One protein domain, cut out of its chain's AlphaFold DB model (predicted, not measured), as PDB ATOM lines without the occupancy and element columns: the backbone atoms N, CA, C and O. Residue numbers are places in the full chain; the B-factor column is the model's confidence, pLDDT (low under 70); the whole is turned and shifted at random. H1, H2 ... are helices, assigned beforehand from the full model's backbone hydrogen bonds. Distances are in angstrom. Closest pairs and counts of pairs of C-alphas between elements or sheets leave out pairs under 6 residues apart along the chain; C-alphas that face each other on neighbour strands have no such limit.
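Overview. This is residues 15 to 79 and 92 to 138 of the 140 residues of a protein of Octodon degus (UniProt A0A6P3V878). What does the model look like? It is a rod-shaped bundle of three long helices side by side, with H1 between H2 and H3, and a short fourth helix, H4, folded back from the end of H3 as a fourth corner along part of the length. What is it made of? The printed part has 112 residues with four named helices, in the order H1, H2, H3, H4, and no named strand; its class is all helix. How large is it? It spans 51 by 21 by 20 A and is only just compact, close to loose, with a radius of gyration of the C-alphas of 15.8 A.

Arrangement. What touches H1, residues 15 to 42? H2, residues 49 to 75, touches it at a shallow tilt of 18 degrees, opposite ways, and the two form a hairpin; their closest C-alphas, of Ala 38 and Ser 52, are 4.0 A apart. H3, residues 96 to 123, touches it at a shallow tilt of 13 degrees, opposite ways, closest at the C-alphas of Cys 16 and Ala 121, 6.5 A apart. Where is H4, residues 127 to 136? It forms a hairpin with H3, touching residues 114 to 122 alone, with the closest C-alphas, of His 118 and Ala 130, 5.3 A apart; H1 and H4 are apart. Do the backbones hold their pattern? In H1, H2, H3 and H4 every O i to N i+4 pair is within hydrogen-bond range.

Along the chain. Where does H1 run? It begins at C-alpha 15 (15.598, 29.343, -27.576) and is 40.8 A long. How long are the others? H2 is 39.2 A, H3 40.3 A and H4 14.1 A, ending at C-alpha 136 (32.070, 41.977, -27.802).

Size, cuts and confidence. Is anything missing? Residues 80 to 91 are not printed, and C-alphas 79 and 92 are 35.6 A apart across this cut. Is any confidence low? No printed residue is under 70.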
ATOM      1  N   ASP A  15      14.492  29.815 -26.732       82.81
ATOM      2  CA  ASP A  15      15.598  29.343 -27.576       82.81
ATOM      3  C   ASP A  15      16.861  30.195 -27.381       82.81
ATOM      4  O   ASP A  15      17.949  29.659 -27.186       82.81
ATOM      5  N   CYS A  16      16.735  31.527 -27.366       89.00
ATOM      6  CA  CYS A  16      17.885  32.412 -27.151       89.00
ATOM      7  C   CYS A  16      18.429  32.301 -25.724       89.00
ATOM      8  O   CYS A  16      19.637  32.364 -25.525       89.00
ATOM      9  N   GLU A  17      17.555  32.173 -24.724       93.62
ATOM     10  CA  GLU A  17      17.972  32.005 -23.331       93.62
ATOM     11  C   GLU A  17      18.732  30.695 -23.115       93.62
ATOM     12  O   GLU A  17      19.814  30.714 -22.529       93.62
ATOM     13  N   ALA A  18      18.216  29.579 -23.636       92.75
ATOM     14  CA  ALA A  18      18.899  28.295 -23.554       92.75
ATOM     15  C   ALA A  18      20.261  28.330 -24.263       92.75
ATOM     16  O   ALA A  18      21.258  27.903 -23.685       92.75
ATOM     17  N   SER A  19      20.336  28.901 -25.471       93.56
ATOM     18  CA  SER A  19      21.605  29.014 -26.197       93.56
ATOM     19  C   SER A  19      22.605  29.950 -25.513       93.56
ATOM     20  O   SER A  19      23.803  29.684 -25.549       93.56
ATOM     21  N   VAL A  20      22.149  31.019 -24.849       95.31
ATOM     22  CA  VAL A  20      23.036  31.862 -24.033       95.31
ATOM     23  C   VAL A  20      23.582  31.085 -22.836       95.31
ATOM     24  O   VAL A  20      24.777  31.178 -22.572       95.31
ATOM     25  N   ASN A  21      22.756  30.297 -22.143       94.88
ATOM     26  CA  ASN A  21      23.225  29.454 -21.039       94.88
ATOM     27  C   ASN A  21      24.250  28.410 -21.510       94.88
ATOM     28  O   ASN A  21      25.300  28.277 -20.889       94.88
ATOM     29  N   ALA A  22      24.010  27.759 -22.652       93.50
ATOM     30  CA  ALA A  22      24.981  26.842 -23.249       93.50
ATOM     31  C   ALA A  22      26.318  27.541 -23.566       93.50
ATOM     32  O   ALA A  22      27.388  27.013 -23.276       93.50
ATOM     33  N   HIS A  23      26.274  28.769 -24.093       94.50
ATOM     34  CA  HIS A  23      27.489  29.549 -24.332       94.50
ATOM     35  C   HIS A  23      28.189  30.006 -23.057       94.50
ATOM     36  O   HIS A  23      29.413  30.083 -23.031       94.50
ATOM     37  N   VAL A  24      27.447  30.306 -21.994       95.19
ATOM     38  CA  VAL A  24      28.041  30.593 -20.687       95.19
ATOM     39  C   VAL A  24      28.850  29.387 -20.198       95.19
ATOM     40  O   VAL A  24      29.994  29.556 -19.782       95.19
ATOM     41  N   GLU A  25      28.305  28.175 -20.300       93.50
ATOM     42  CA  GLU A  25      29.012  26.942 -19.925       93.50
ATOM     43  C   GLU A  25      30.238  26.677 -20.816       93.50
ATOM     44  O   GLU A  25      31.321  26.356 -20.312       93.50
ATOM     45  N   GLU A  26      30.112  26.885 -22.130       92.50
ATOM     46  CA  GLU A  26      31.219  26.749 -23.084       92.50
ATOM     47  C   GLU A  26      32.364  27.733 -22.783       92.50
ATOM     48  O   GLU A  26      33.540  27.353 -22.793       92.50
ATOM     49  N   GLN A  27      32.052  28.992 -22.464       93.44
ATOM     50  CA  GLN A  27      33.066  30.002 -22.147       93.44
ATOM     51  C   GLN A  27      33.734  29.771 -20.789       93.44
ATOM     52  O   GLN A  27      34.942  29.994 -20.654       93.44
ATOM     53  N   LEU A  28      32.997  29.272 -19.792       93.38
ATOM     54  CA  LEU A  28      33.585  28.854 -18.517       93.38
ATOM     55  C   LEU A  28      34.563  27.691 -18.725       93.38
ATOM     56  O   LEU A  28      35.689  27.738 -18.227       93.38
ATOM     57  N   SER A  29      34.175  26.702 -19.531       92.31
ATOM     58  CA  SER A  29      35.026  25.560 -19.883       92.31
ATOM     59  C   SER A  29      36.271  25.997 -20.667       92.31
ATOM     60  O   SER A  29      37.387  25.560 -20.380       92.31
ATOM     61  N   THR A  30      36.107  26.938 -21.600       92.94
ATOM     62  CA  THR A  30      37.199  27.567 -22.362       92.94
ATOM     63  C   THR A  30      38.171  28.300 -21.441       92.94
ATOM     64  O   THR A  30      39.383  28.092 -21.522       92.94
ATOM     65  N   SER A  31      37.649  29.103 -20.513       94.19
ATOM     66  CA  SER A  31      38.450  29.797 -19.499       94.19
ATOM     67  C   SER A  31      39.247  28.785 -18.670       94.19
ATOM     68  O   SER A  31      40.461  28.925 -18.497       94.19
ATOM     69  N   TYR A  32      38.601  27.713 -18.209       93.44
ATOM     70  CA  TYR A  32      39.271  26.690 -17.415       93.44
ATOM     71  C   TYR A  32      40.397  25.985 -18.190       93.44
ATOM     72  O   TYR A  32      41.482  25.771 -17.641       93.44
ATOM     73  N   LEU A  33      40.199  25.709 -19.482       94.12
ATOM     74  CA  LEU A  33      41.233  25.142 -20.347       94.12
ATOM     75  C   LEU A  33      42.440  26.081 -20.500       94.12
ATOM     76  O   LEU A  33      43.585  25.635 -20.384       94.12
ATOM     77  N   TYR A  34      42.202  27.383 -20.681       95.81
ATOM     78  CA  TYR A  34      43.261  28.395 -20.705       95.81
ATOM     79  C   TYR A  34      44.066  28.418 -19.399       95.81
ATOM     80  O   TYR A  34      45.300  28.432 -19.424       95.81
ATOM     81  N   LEU A  35      43.391  28.345 -18.251       95.50
ATOM     82  CA  LEU A  35      44.056  28.256 -16.953       95.50
ATOM     83  C   LEU A  35      44.898  26.973 -16.828       95.50
ATOM     84  O   LEU A  35      46.046  27.025 -16.383       95.50
ATOM     85  N   ALA A  36      44.371  25.825 -17.262       94.88
ATOM     86  CA  ALA A  36      45.095  24.555 -17.239       94.88
ATOM     87  C   ALA A  36      46.365  24.596 -18.110       94.88
ATOM     88  O   ALA A  36      47.441  24.181 -17.666       94.88
ATOM     89  N   MET A  37      46.276  25.168 -19.313       95.88
ATOM     90  CA  MET A  37      47.423  25.360 -20.206       95.88
ATOM     91  C   MET A  37      48.460  26.322 -19.622       95.88
ATOM     92  O   MET A  37      49.666  26.095 -19.764       95.88
ATOM     93  N   ALA A  38      48.017  27.376 -18.933       96.38
ATOM     94  CA  ALA A  38      48.912  28.293 -18.243       96.38
ATOM     95  C   ALA A  38      49.723  27.594 -17.147       96.38
ATOM     96  O   ALA A  38      50.939  27.800 -17.061       96.38
ATOM     97  N   VAL A  39      49.059  26.757 -16.339       95.12
ATOM     98  CA  VAL A  39      49.692  25.957 -15.284       95.12
ATOM     99  C   VAL A  39      50.677  24.963 -15.887       95.12
ATOM    100  O   VAL A  39      51.819  24.908 -15.436       95.12
ATOM    101  N   PHE A  40      50.284  24.237 -16.937       95.12
ATOM    102  CA  PHE A  40      51.173  23.329 -17.668       95.12
ATOM    103  C   PHE A  40      52.442  24.042 -18.155       95.12
ATOM    104  O   PHE A  40      53.553  23.590 -17.883       95.12
ATOM    105  N   CYS A  41      52.299  25.201 -18.803       95.75
ATOM    106  CA  CYS A  41      53.436  25.964 -19.319       95.75
ATOM    107  C   CYS A  41      54.361  26.502 -18.217       95.75
ATOM    108  O   CYS A  41      55.536  26.760 -18.482       95.75
ATOM    109  N   HIS A  42      53.840  26.700 -17.004       96.19
ATOM    110  CA  HIS A  42      54.607  27.193 -15.861       96.19
ATOM    111  C   HIS A  42      55.439  26.105 -15.170       96.19
ATOM    112  O   HIS A  42      56.361  26.433 -14.424       96.19
ATOM    113  N   ARG A  43      55.131  24.821 -15.395       95.38
ATOM    114  CA  ARG A  43      55.830  23.717 -14.726       95.38
ATOM    115  C   ARG A  43      57.340  23.762 -15.015       95.38
ATOM    116  O   ARG A  43      57.710  24.046 -16.158       95.38
ATOM    117  N   PRO A  44      58.219  23.471 -14.038       95.81
ATOM    118  CA  PRO A  44      59.672  23.540 -14.217       95.81
ATOM    119  C   PRO A  44      60.204  22.714 -15.398       95.81
ATOM    120  O   PRO A  44      61.132  23.140 -16.078       95.81
ATOM    121  N   GLU A  45      59.600  21.557 -15.656       94.50
ATOM    122  CA  GLU A  45      59.938  20.647 -16.752       94.50
ATOM    123  C   GLU A  45      59.500  21.152 -18.139       94.50
ATOM    124  O   GLU A  45      60.050  20.712 -19.147       94.50
ATOM    125  N   VAL A  46      58.551  22.093 -18.200       95.12
ATOM    126  CA  VAL A  46      58.073  22.718 -19.445       95.12
ATOM    127  C   VAL A  46      58.728  24.089 -19.658       95.12
ATOM    128  O   VAL A  46      59.199  24.389 -20.753       95.12
ATOM    129  N   ALA A  47      58.781  24.921 -18.613       95.12
ATOM    130  CA  ALA A  47      59.467  26.217 -18.555       95.12
ATOM    131  C   ALA A  47      59.093  27.239 -19.657       95.12
ATOM    132  O   ALA A  47      59.888  28.112 -20.018       95.12
ATOM    133  N   LEU A  48      57.856  27.208 -20.161       95.88
ATOM    134  CA  LEU A  48      57.355  28.121 -21.196       95.88
ATOM    135  C   LEU A  48      56.666  29.353 -20.585       95.88
ATOM    136  O   LEU A  48      55.485  29.616 -20.816       95.88
ATOM    137  N   LYS A  49      57.414  30.160 -19.822       96.19
ATOM    138  CA  LYS A  49      56.863  31.294 -19.044       96.19
ATOM    139  C   LYS A  49      56.007  32.277 -19.856       96.19
ATOM    140  O   LYS A  49      54.994  32.757 -19.364       96.19
ATOM    141  N   HIS A  50      56.387  32.563 -21.102       96.88
ATOM    142  CA  HIS A  50      55.652  33.510 -21.947       96.88
ATOM    143  C   HIS A  50      54.341  32.926 -22.476       96.88
ATOM    144  O   HIS A  50      53.361  33.658 -22.574       96.88
ATOM    145  N   PHE A  51      54.294  31.615 -22.737       96.50
ATOM    146  CA  PHE A  51      53.038  30.922 -23.029       96.50
ATOM    147  C   PHE A  51      52.136  30.888 -21.800       96.50
ATOM    148  O   PHE A  51      50.947  31.147 -21.915       96.50
ATOM    149  N   SER A  52      52.707  30.657 -20.615       97.38
ATOM    150  CA  SER A  52      51.948  30.720 -19.365       97.38
ATOM    151  C   SER A  52      51.276  32.087 -19.183       97.38
ATOM    152  O   SER A  52      50.061  32.155 -19.015       97.38
ATOM    153  N   SER A  53      52.027  33.187 -19.332       98.06
ATOM    154  CA  SER A  53      51.457  34.542 -19.274       98.06
ATOM    155  C   SER A  53      50.433  34.815 -20.379       98.06
ATOM    156  O   SER A  53      49.446  35.504 -20.133       98.06
ATOM    157  N   PHE A  54      50.656  34.296 -21.590       97.31
ATOM    158  CA  PHE A  54      49.705  34.410 -22.693       97.31
ATOM    159  C   PHE A  54      48.369  33.749 -22.336       97.31
ATOM    160  O   PHE A  54      47.336  34.408 -22.413       97.31
ATOM    161  N   PHE A  55      48.389  32.494 -21.883       97.50
ATOM    162  CA  PHE A  55      47.174  31.758 -21.549       97.50
ATOM    163  C   PHE A  55      46.443  32.340 -20.331       97.50
ATOM    164  O   PHE A  55      45.220  32.422 -20.367       97.50
ATOM    165  N   LEU A  56      47.153  32.837 -19.307       98.06
ATOM    166  CA  LEU A  56      46.516  33.539 -18.178       98.06
ATOM    167  C   LEU A  56      45.755  34.788 -18.625       98.06
ATOM    168  O   LEU A  56      44.625  35.005 -18.205       98.06
ATOM    169  N   ARG A  57      46.338  35.582 -19.528       97.94
ATOM    170  CA  ARG A  57      45.660  36.771 -20.053       97.94
ATOM    171  C   ARG A  57      44.378  36.413 -20.811       97.94
ATOM    172  O   ARG A  57      43.403  37.154 -20.741       97.94
ATOM    173  N   TYR A  58      44.383  35.307 -21.552       95.75
ATOM    174  CA  TYR A  58      43.185  34.836 -22.251       95.75
ATOM    175  C   TYR A  58      42.148  34.246 -21.297       95.75
ATOM    176  O   TYR A  58      40.964  34.483 -21.504       95.75
ATOM    177  N   PHE A  59      42.573  33.558 -20.234       96.75
ATOM    178  CA  PHE A  59      41.683  33.165 -19.142       96.75
ATOM    179  C   PHE A  59      40.950  34.382 -18.558       96.75
ATOM    180  O   PHE A  59      39.724  34.360 -18.491       96.75
ATOM    181  N   ASP A  60      41.672  35.455 -18.216       96.19
ATOM    182  CA  ASP A  60      41.064  36.674 -17.665       96.19
ATOM    183  C   ASP A  60      40.073  37.313 -18.657       96.19
ATOM    184  O   ASP A  60      38.965  37.689 -18.278       96.19
ATOM    185  N   CYS A  61      40.446  37.380 -19.941       93.19
ATOM    186  CA  CYS A  61      39.593  37.917 -21.004       93.19
ATOM    187  C   CYS A  61      38.286  37.119 -21.155       93.19
ATOM    188  O   CYS A  61      37.199  37.696 -21.157       93.19
ATOM    189  N   TRP A  62      38.377  35.788 -21.240       93.50
ATOM    190  CA  TRP A  62      37.199  34.928 -21.357       93.50
ATOM    191  C   TRP A  62      36.332  34.966 -20.098       93.50
ATOM    192  O   TRP A  62      35.107  35.014 -20.216       93.50
ATOM    193  N   ALA A  63      36.927  35.026 -18.906       94.06
ATOM    194  CA  ALA A  63      36.182  35.172 -17.661       94.06
ATOM    195  C   ALA A  63      35.387  36.491 -17.625       94.06
ATOM    196  O   ALA A  63      34.207  36.486 -17.265       94.06
ATOM    197  N   GLU A  64      35.994  37.605 -18.048       95.62
ATOM    198  CA  GLU A  64      35.312  38.901 -18.146       95.62
ATOM    199  C   GLU A  64      34.172  38.868 -19.179       95.62
ATOM    200  O   GLU A  64      33.050  39.287 -18.883       95.62
ATOM    201  N   LEU A  65      34.418  38.314 -20.371       93.94
ATOM    202  CA  LEU A  65      33.401  38.153 -21.417       93.94
ATOM    203  C   LEU A  65      32.217  37.294 -20.950       93.94
ATOM    204  O   LEU A  65      31.057  37.660 -21.174       93.94
ATOM    205  N   THR A  66      32.500  36.210 -20.226       95.56
ATOM    206  CA  THR A  66      31.479  35.325 -19.651       95.56
ATOM    207  C   THR A  66      30.612  36.092 -18.649       95.56
ATOM    208  O   THR A  66      29.382  36.027 -18.705       95.56
ATOM    209  N   GLN A  67      31.224  36.885 -17.760       96.50
ATOM    210  CA  GLN A  67      30.495  37.728 -16.805       96.50
ATOM    211  C   GLN A  67      29.605  38.760 -17.513       96.50
ATOM    212  O   GLN A  67      28.457  38.964 -17.113       96.50
ATOM    213  N   GLN A  68      30.096  39.380 -18.590       96.56
ATOM    214  CA  GLN A  68      29.314  40.321 -19.399       96.56
ATOM    215  C   GLN A  68      28.126  39.634 -20.094       96.56
ATOM    216  O   GLN A  68      27.032  40.206 -20.152       96.56
ATOM    217  N   LEU A  69      28.300  38.400 -20.580       96.12
ATOM    218  CA  LEU A  69      27.222  37.613 -21.184       96.12
ATOM    219  C   LEU A  69      26.148  37.239 -20.146       96.12
ATOM    220  O   LEU A  69      24.959  37.451 -20.393       96.12
ATOM    221  N   MET A  70      26.549  36.779 -18.956       96.94
ATOM    222  CA  MET A  70      25.633  36.505 -17.837       96.94
ATOM    223  C   MET A  70      24.853  37.758 -17.405       96.94
ATOM    224  O   MET A  70      23.641  37.704 -17.161       96.94
ATOM    225  N   ALA A  71      25.533  38.906 -17.328       96.31
ATOM    226  CA  ALA A  71      24.901  40.179 -16.998       96.31
ATOM    227  C   ALA A  71      23.879  40.583 -18.069       96.31
ATOM    228  O   ALA A  71      22.754  40.953 -17.734       96.31
ATOM    229  N   THR A  72      24.231  40.436 -19.347       94.25
ATOM    230  CA  THR A  72      23.342  40.703 -20.487       94.25
ATOM    231  C   THR A  72      22.096  39.817 -20.454       94.25
ATOM    232  O   THR A  72      20.988  40.299 -20.689       94.25
ATOM    233  N   GLN A  73      22.252  38.534 -20.119       94.19
ATOM    234  CA  GLN A  73      21.140  37.597 -19.961       94.19
ATOM    235  C   GLN A  73      20.184  38.033 -18.843       94.19
ATOM    236  O   GLN A  73      18.974  38.112 -19.054       94.19
ATOM    237  N   THR A  74      20.738  38.403 -17.685       94.06
ATOM    238  CA  THR A  74      19.957  38.868 -16.529       94.06
ATOM    239  C   THR A  74      19.243  40.194 -16.823       94.06
ATOM    240  O   THR A  74      18.076  40.363 -16.474       94.06
ATOM    241  N   GLN A  75      19.901  41.131 -17.515       92.69
ATOM    242  CA  GLN A  75      19.311  42.414 -17.927       92.69
ATOM    243  C   GLN A  75      18.156  42.247 -18.920       92.69
ATOM    244  O   GLN A  75      17.191  43.008 -18.875       92.69
ATOM    245  N   ARG A  76      18.226  41.232 -19.788       92.31
ATOM    246  CA  ARG A  76      17.142  40.850 -20.708       92.31
ATOM    247  C   ARG A  76      15.970  40.153 -20.000       92.31
ATOM    248  O   ARG A  76      14.975  39.849 -20.650       92.31
ATOM    249  N   GLY A  77      16.065  39.922 -18.687       91.00
ATOM    250  CA  GLY A  77      15.049  39.237 -17.883       91.00
ATOM    251  C   GLY A  77      15.134  37.709 -17.928       91.00
ATOM    252  O   GLY A  77      14.267  37.051 -17.358       91.00
ATOM    253  N   GLY A  78      16.160  37.155 -18.582       91.94
ATOM    254  CA  GLY A  78      16.424  35.720 -18.602       91.94
ATOM    255  C   GLY A  78      17.129  35.249 -17.332       91.94
ATOM    256  O   GLY A  78      17.670  36.046 -16.557       91.94
ATOM    257  N   ARG A  79      17.149  33.934 -17.113       94.50
ATOM    258  CA  ARG A  79      17.854  33.311 -15.993       94.50
ATOM    259  C   ARG A  79      19.160  32.682 -16.470       94.50
ATOM    260  O   ARG A  79      19.190  31.952 -17.457       94.50
ATOM    261  N   GLU A  92      47.815  17.314 -20.357       87.62
ATOM    262  CA  GLU A  92      49.211  17.173 -20.773       87.62
ATOM    263  C   GLU A  92      49.376  17.564 -22.242       87.62
ATOM    264  O   GLU A  92      48.836  16.921 -23.145       87.62
ATOM    265  N   TRP A  93      50.171  18.602 -22.502       92.94
ATOM    266  CA  TRP A  93      50.511  19.016 -23.861       92.94
ATOM    267  C   TRP A  93      51.951  18.621 -24.190       92.94
ATOM    268  O   TRP A  93      52.830  18.615 -23.340       92.94
ATOM    269  N   ARG A  94      52.237  18.314 -25.460       89.06
ATOM    270  CA  ARG A  94      53.588  17.913 -25.907       89.06
ATOM    271  C   ARG A  94      54.570  19.090 -26.047       89.06
ATOM    272  O   ARG A  94      55.676  18.910 -26.543       89.06
ATOM    273  N   GLY A  95      54.153  20.295 -25.656       89.44
ATOM    274  CA  GLY A  95      54.892  21.550 -25.797       89.44
ATOM    275  C   GLY A  95      54.004  22.691 -26.302       89.44
ATOM    276  O   GLY A  95      52.806  22.512 -26.525       89.44
ATOM    277  N   GLY A  96      54.605  23.867 -26.510       91.12
ATOM    278  CA  GLY A  96      53.880  25.083 -26.898       91.12
ATOM    279  C   GLY A  96      53.124  24.971 -28.226       91.12
ATOM    280  O   GLY A  96      52.005  25.457 -28.317       91.12
ATOM    281  N   LEU A  97      53.684  24.279 -29.229       94.12
ATOM    282  CA  LEU A  97      53.007  24.074 -30.519       94.12
ATOM    283  C   LEU A  97      51.693  23.303 -30.346       94.12
ATOM    284  O   LEU A  97      50.651  23.775 -30.780       94.12
ATOM    285  N   HIS A  98      51.738  22.171 -29.640       93.31
ATOM    286  CA  HIS A  98      50.548  21.361 -29.383       93.31
ATOM    287  C   HIS A  98      49.495  22.135 -28.581       93.31
ATOM    288  O   HIS A  98      48.311  22.053 -28.882       93.31
ATOM    289  N   ALA A  99      49.920  22.921 -27.584       93.38
ATOM    290  CA  ALA A  99      49.008  23.774 -26.824       93.38
ATOM    291  C   ALA A  99      48.318  24.819 -27.721       93.38
ATOM    292  O   ALA A  99      47.108  25.000 -27.623       93.38
ATOM    293  N   MET A 100      49.053  25.454 -28.640       94.75
ATOM    294  CA  MET A 100      48.481  26.424 -29.581       94.75
ATOM    295  C   MET A 100      47.552  25.789 -30.612       94.75
ATOM    296  O   MET A 100      46.542  26.392 -30.952       94.75
ATOM    297  N   GLU A 101      47.859  24.588 -31.104       95.19
ATOM    298  CA  GLU A 101      46.963  23.844 -31.998       95.19
ATOM    299  C   GLU A 101      45.639  23.520 -31.294       95.19
ATOM    300  O   GLU A 101      44.569  23.750 -31.861       95.19
ATOM    301  N   CYS A 102      45.694  23.069 -30.034       93.25
ATOM    302  CA  CYS A 102      44.498  22.857 -29.219       93.25
ATOM    303  C   CYS A 102      43.680  24.147 -29.066       93.25
ATOM    304  O   CYS A 102      42.473  24.129 -29.298       93.25
ATOM    305  N   VAL A 103      44.327  25.268 -28.726       93.50
ATOM    306  CA  VAL A 103      43.648  26.567 -28.602       93.50
ATOM    307  C   VAL A 103      43.045  27.023 -29.924       93.50
ATOM    308  O   VAL A 103      41.910  27.479 -29.945       93.50
ATOM    309  N   PHE A 104      43.751  26.856 -31.037       94.81
ATOM    310  CA  PHE A 104      43.234  27.232 -32.348       94.81
ATOM    311  C   PHE A 104      41.936  26.485 -32.689       94.81
ATOM    312  O   PHE A 104      40.976  27.082 -33.180       94.81
ATOM    313  N   HIS A 105      41.883  25.181 -32.410       93.94
ATOM    314  CA  HIS A 105      40.670  24.393 -32.614       93.94
ATOM    315  C   HIS A 105      39.542  24.791 -31.657       93.94
ATOM    316  O   HIS A 105      38.398  24.905 -32.099       93.94
ATOM    317  N   LEU A 106      39.872  25.055 -30.390       92.69
ATOM    318  CA  LEU A 106      38.933  25.555 -29.389       92.69
ATOM    319  C   LEU A 106      38.312  26.887 -29.825       92.69
ATOM    320  O   LEU A 106      37.096  26.983 -29.943       92.69
ATOM    321  N   GLU A 107      39.130  27.895 -30.131       93.69
ATOM    322  CA  GLU A 107      38.652  29.226 -30.521       93.69
ATOM    323  C   GLU A 107      37.812  29.180 -31.794       93.69
ATOM    324  O   GLU A 107      36.809  29.882 -31.901       93.69
ATOM    325  N   LYS A 108      38.165  28.310 -32.747       94.75
ATOM    326  CA  LYS A 108      37.345  28.095 -33.941       94.75
ATOM    327  C   LYS A 108      35.968  27.522 -33.593       94.75
ATOM    328  O   LYS A 108      34.985  27.960 -34.189       94.75
ATOM    329  N   SER A 109      35.900  26.564 -32.666       93.06
ATOM    330  CA  SER A 109      34.637  25.980 -32.195       93.06
ATOM    331  C   SER A 109      33.771  27.030 -31.504       93.06
ATOM    332  O   SER A 109      32.633  27.247 -31.914       93.06
ATOM    333  N   VAL A 110      34.343  27.758 -30.542       93.12
ATOM    334  CA  VAL A 110      33.625  28.799 -29.794       93.12
ATOM    335  C   VAL A 110      33.141  29.908 -30.732       93.12
ATOM    336  O   VAL A 110      31.991  30.336 -30.661       93.12
ATOM    337  N   ASN A 111      33.980  30.347 -31.674       93.75
ATOM    338  CA  ASN A 111      33.589  31.353 -32.660       93.75
ATOM    339  C   ASN A 111      32.455  30.867 -33.575       93.75
ATOM    340  O   ASN A 111      31.568  31.646 -33.920       93.75
ATOM    341  N   GLN A 112      32.453  29.588 -33.960       94.44
ATOM    342  CA  GLN A 112      31.365  29.009 -34.744       94.44
ATOM    343  C   GLN A 112      30.046  29.026 -33.960       94.44
ATOM    344  O   GLN A 112      29.037  29.490 -34.492       94.44
ATOM    345  N   GLY A 113      30.063  28.626 -32.687       94.38
ATOM    346  CA  GLY A 113      28.878  28.709 -31.837       94.38
ATOM    347  C   GLY A 113      28.394  30.156 -31.656       94.38
ATOM    348  O   GLY A 113      27.210  30.439 -31.815       94.38
ATOM    349  N   LEU A 114      29.303  31.117 -31.455       95.19
ATOM    350  CA  LEU A 114      28.947  32.541 -31.349       95.19
ATOM    351  C   LEU A 114      28.284  33.085 -32.627       95.19
ATOM    352  O   LEU A 114      27.353  33.892 -32.546       95.19
ATOM    353  N   LEU A 115      28.728  32.640 -33.808       95.44
ATOM    354  CA  LEU A 115      28.087  32.974 -35.083       95.44
ATOM    355  C   LEU A 115      26.674  32.387 -35.172       95.44
ATOM    356  O   LEU A 115      25.758  33.074 -35.627       95.44
ATOM    357  N   GLU A 116      26.486  31.148 -34.725       95.00
ATOM    358  CA  GLU A 116      25.179  30.487 -34.674       95.00
ATOM    359  C   GLU A 116      24.234  31.189 -33.693       95.00
ATOM    360  O   GLU A 116      23.095  31.494 -34.053       95.00
ATOM    361  N   LEU A 117      24.717  31.561 -32.506       95.25
ATOM    362  CA  LEU A 117      23.955  32.342 -31.533       95.25
ATOM    363  C   LEU A 117      23.571  33.718 -32.092       95.25
ATOM    364  O   LEU A 117      22.440  34.171 -31.908       95.25
ATOM    365  N   HIS A 118      24.478  34.388 -32.805       95.38
ATOM    366  CA  HIS A 118      24.178  35.668 -33.442       95.38
ATOM    367  C   HIS A 118      23.108  35.526 -34.538       95.38
ATOM    368  O   HIS A 118      22.181  36.337 -34.616       95.38
ATOM    369  N   GLN A 119      23.185  34.477 -35.363       94.19
ATOM    370  CA  GLN A 119      22.153  34.167 -36.360       94.19
ATOM    371  C   GLN A 119      20.806  33.850 -35.701       94.19
ATOM    372  O   GLN A 119      19.769  34.341 -36.158       94.19
ATOM    373  N   LEU A 120      20.813  33.092 -34.601       94.25
ATOM    374  CA  LEU A 120      19.618  32.798 -33.819       94.25
ATOM    375  C   LEU A 120      18.996  34.090 -33.278       94.25
ATOM    376  O   LEU A 120      17.814  34.333 -33.521       94.25
ATOM    377  N   ALA A 121      19.792  34.955 -32.646       94.12
ATOM    378  CA  ALA A 121      19.350  36.251 -32.141       94.12
ATOM    379  C   ALA A 121      18.713  37.109 -33.249       94.12
ATOM    380  O   ALA A 121      17.628  37.666 -33.064       94.12
ATOM    381  N   ALA A 122      19.326  37.153 -34.437       92.50
ATOM    382  CA  ALA A 122      18.767  37.849 -35.593       92.50
ATOM    383  C   ALA A 122      17.428  37.238 -36.054       92.50
ATOM    384  O   ALA A 122      16.457  37.968 -36.270       92.50
ATOM    385  N   SER A 123      17.340  35.906 -36.150       93.12
ATOM    386  CA  SER A 123      16.120  35.195 -36.569       93.12
ATOM    387  C   SER A 123      14.952  35.399 -35.596       93.12
ATOM    388  O   SER A 123      13.807  35.581 -36.015       93.12
ATOM    389  N   LYS A 124      15.256  35.459 -34.296       90.19
ATOM    390  CA  LYS A 124      14.304  35.673 -33.202       90.19
ATOM    391  C   LYS A 124      13.998  37.148 -32.953       90.19
ATOM    392  O   LYS A 124      13.186  37.451 -32.080       90.19
ATOM    393  N   ARG A 125      14.583  38.053 -33.751       91.25
ATOM    394  CA  ARG A 125      14.441  39.512 -33.637       91.25
ATOM    395  C   ARG A 125      14.830  40.025 -32.247       91.25
ATOM    396  O   ARG A 125      14.137  40.872 -31.691       91.25
ATOM    397  N   ASP A 126      15.944  39.525 -31.718       91.69
ATOM    398  CA  ASP A 126      16.584  40.024 -30.500       91.69
ATOM    399  C   ASP A 126      17.772  40.940 -30.861       91.69
ATOM    400  O   ASP A 126      18.924  40.494 -30.924       91.69
ATOM    401  N   PRO A 127      17.519  42.234 -31.143       91.69
ATOM    402  CA  PRO A 127      18.570  43.163 -31.540       91.69
ATOM    403  C   PRO A 127      19.551  43.461 -30.403       91.69
ATOM    404  O   PRO A 127      20.681  43.859 -30.681       91.69
ATOM    405  N   HIS A 128      19.144  43.279 -29.143       91.81
ATOM    406  CA  HIS A 128      20.006  43.534 -27.994       91.81
ATOM    407  C   HIS A 128      21.101  42.470 -27.910       91.81
ATOM    408  O   HIS A 128      22.283  42.807 -27.863       91.81
ATOM    409  N   LEU A 129      20.719  41.189 -27.969       94.00
ATOM    410  CA  LEU A 129      21.672  40.082 -27.985       94.00
ATOM    411  C   LEU A 129      22.554  40.114 -29.239       94.00
ATOM    412  O   LEU A 129      23.770  39.991 -29.125       94.00
ATOM    413  N   ALA A 130      21.972  40.343 -30.421       94.56
ATOM    414  CA  ALA A 130      22.745  40.426 -31.661       94.56
ATOM    415  C   ALA A 130      23.801  41.549 -31.607       94.56
ATOM    416  O   ALA A 130      24.969  41.320 -31.915       94.56
ATOM    417  N   SER A 131      23.422  42.743 -31.137       94.12
ATOM    418  CA  SER A 131      24.356  43.873 -31.007       94.12
ATOM    419  C   SER A 131      25.463  43.598 -29.990       94.12
ATOM    420  O   SER A 131      26.618  43.944 -30.238       94.12
ATOM    421  N   PHE A 132      25.129  42.955 -28.867       95.00
ATOM    422  CA  PHE A 132      26.103  42.550 -27.856       95.00
ATOM    423  C   PHE A 132      27.139  41.579 -28.438       95.00
ATOM    424  O   PHE A 132      28.340  41.838 -28.355       95.00
ATOM    425  N   LEU A 133      26.690  40.512 -29.106       95.38
ATOM    426  CA  LEU A 133      27.577  39.525 -29.731       95.38
ATOM    427  C   LEU A 133      28.464  40.159 -30.805       95.38
ATOM    428  O   LEU A 133      29.670  39.917 -30.852       95.38
ATOM    429  N   GLN A 134      27.888  41.041 -31.622       94.12
ATOM    430  CA  GLN A 134      28.635  41.764 -32.641       94.12
ATOM    431  C   GLN A 134      29.709  42.679 -32.040       94.12
ATOM    432  O   GLN A 134      30.791  42.769 -32.609       94.12
ATOM    433  N   TYR A 135      29.427  43.375 -30.933       94.06
ATOM    434  CA  TYR A 135      30.362  44.319 -30.315       94.06
ATOM    435  C   TYR A 135      31.488  43.619 -29.548       94.06
ATOM    436  O   TYR A 135      32.637  44.045 -29.656       94.06
ATOM    437  N   HIS A 136      31.152  42.590 -28.766       92.62
ATOM    438  CA  HIS A 136      32.070  41.977 -27.802       92.62
ATOM    439  C   HIS A 136      32.834  40.767 -28.356       92.62
ATOM    440  O   HIS A 136      33.920  40.487 -27.863       92.62
ATOM    441  N   TYR A 137      32.305  40.080 -29.376       92.06
ATOM    442  CA  TYR A 137      32.886  38.825 -29.869       92.06
ATOM    443  C   TYR A 137      33.230  38.848 -31.361       92.06
ATOM    444  O   TYR A 137      34.313  38.425 -31.742       92.06
ATOM    445  N   LEU A 138      32.320  39.330 -32.214       90.94
ATOM    446  CA  LEU A 138      32.400  39.122 -33.671       90.94
ATOM    447  C   LEU A 138      32.963  40.320 -34.452       90.94
ATOM    448  O   LEU A 138      32.786  40.408 -35.672       90.94
TER     449      LEU A 138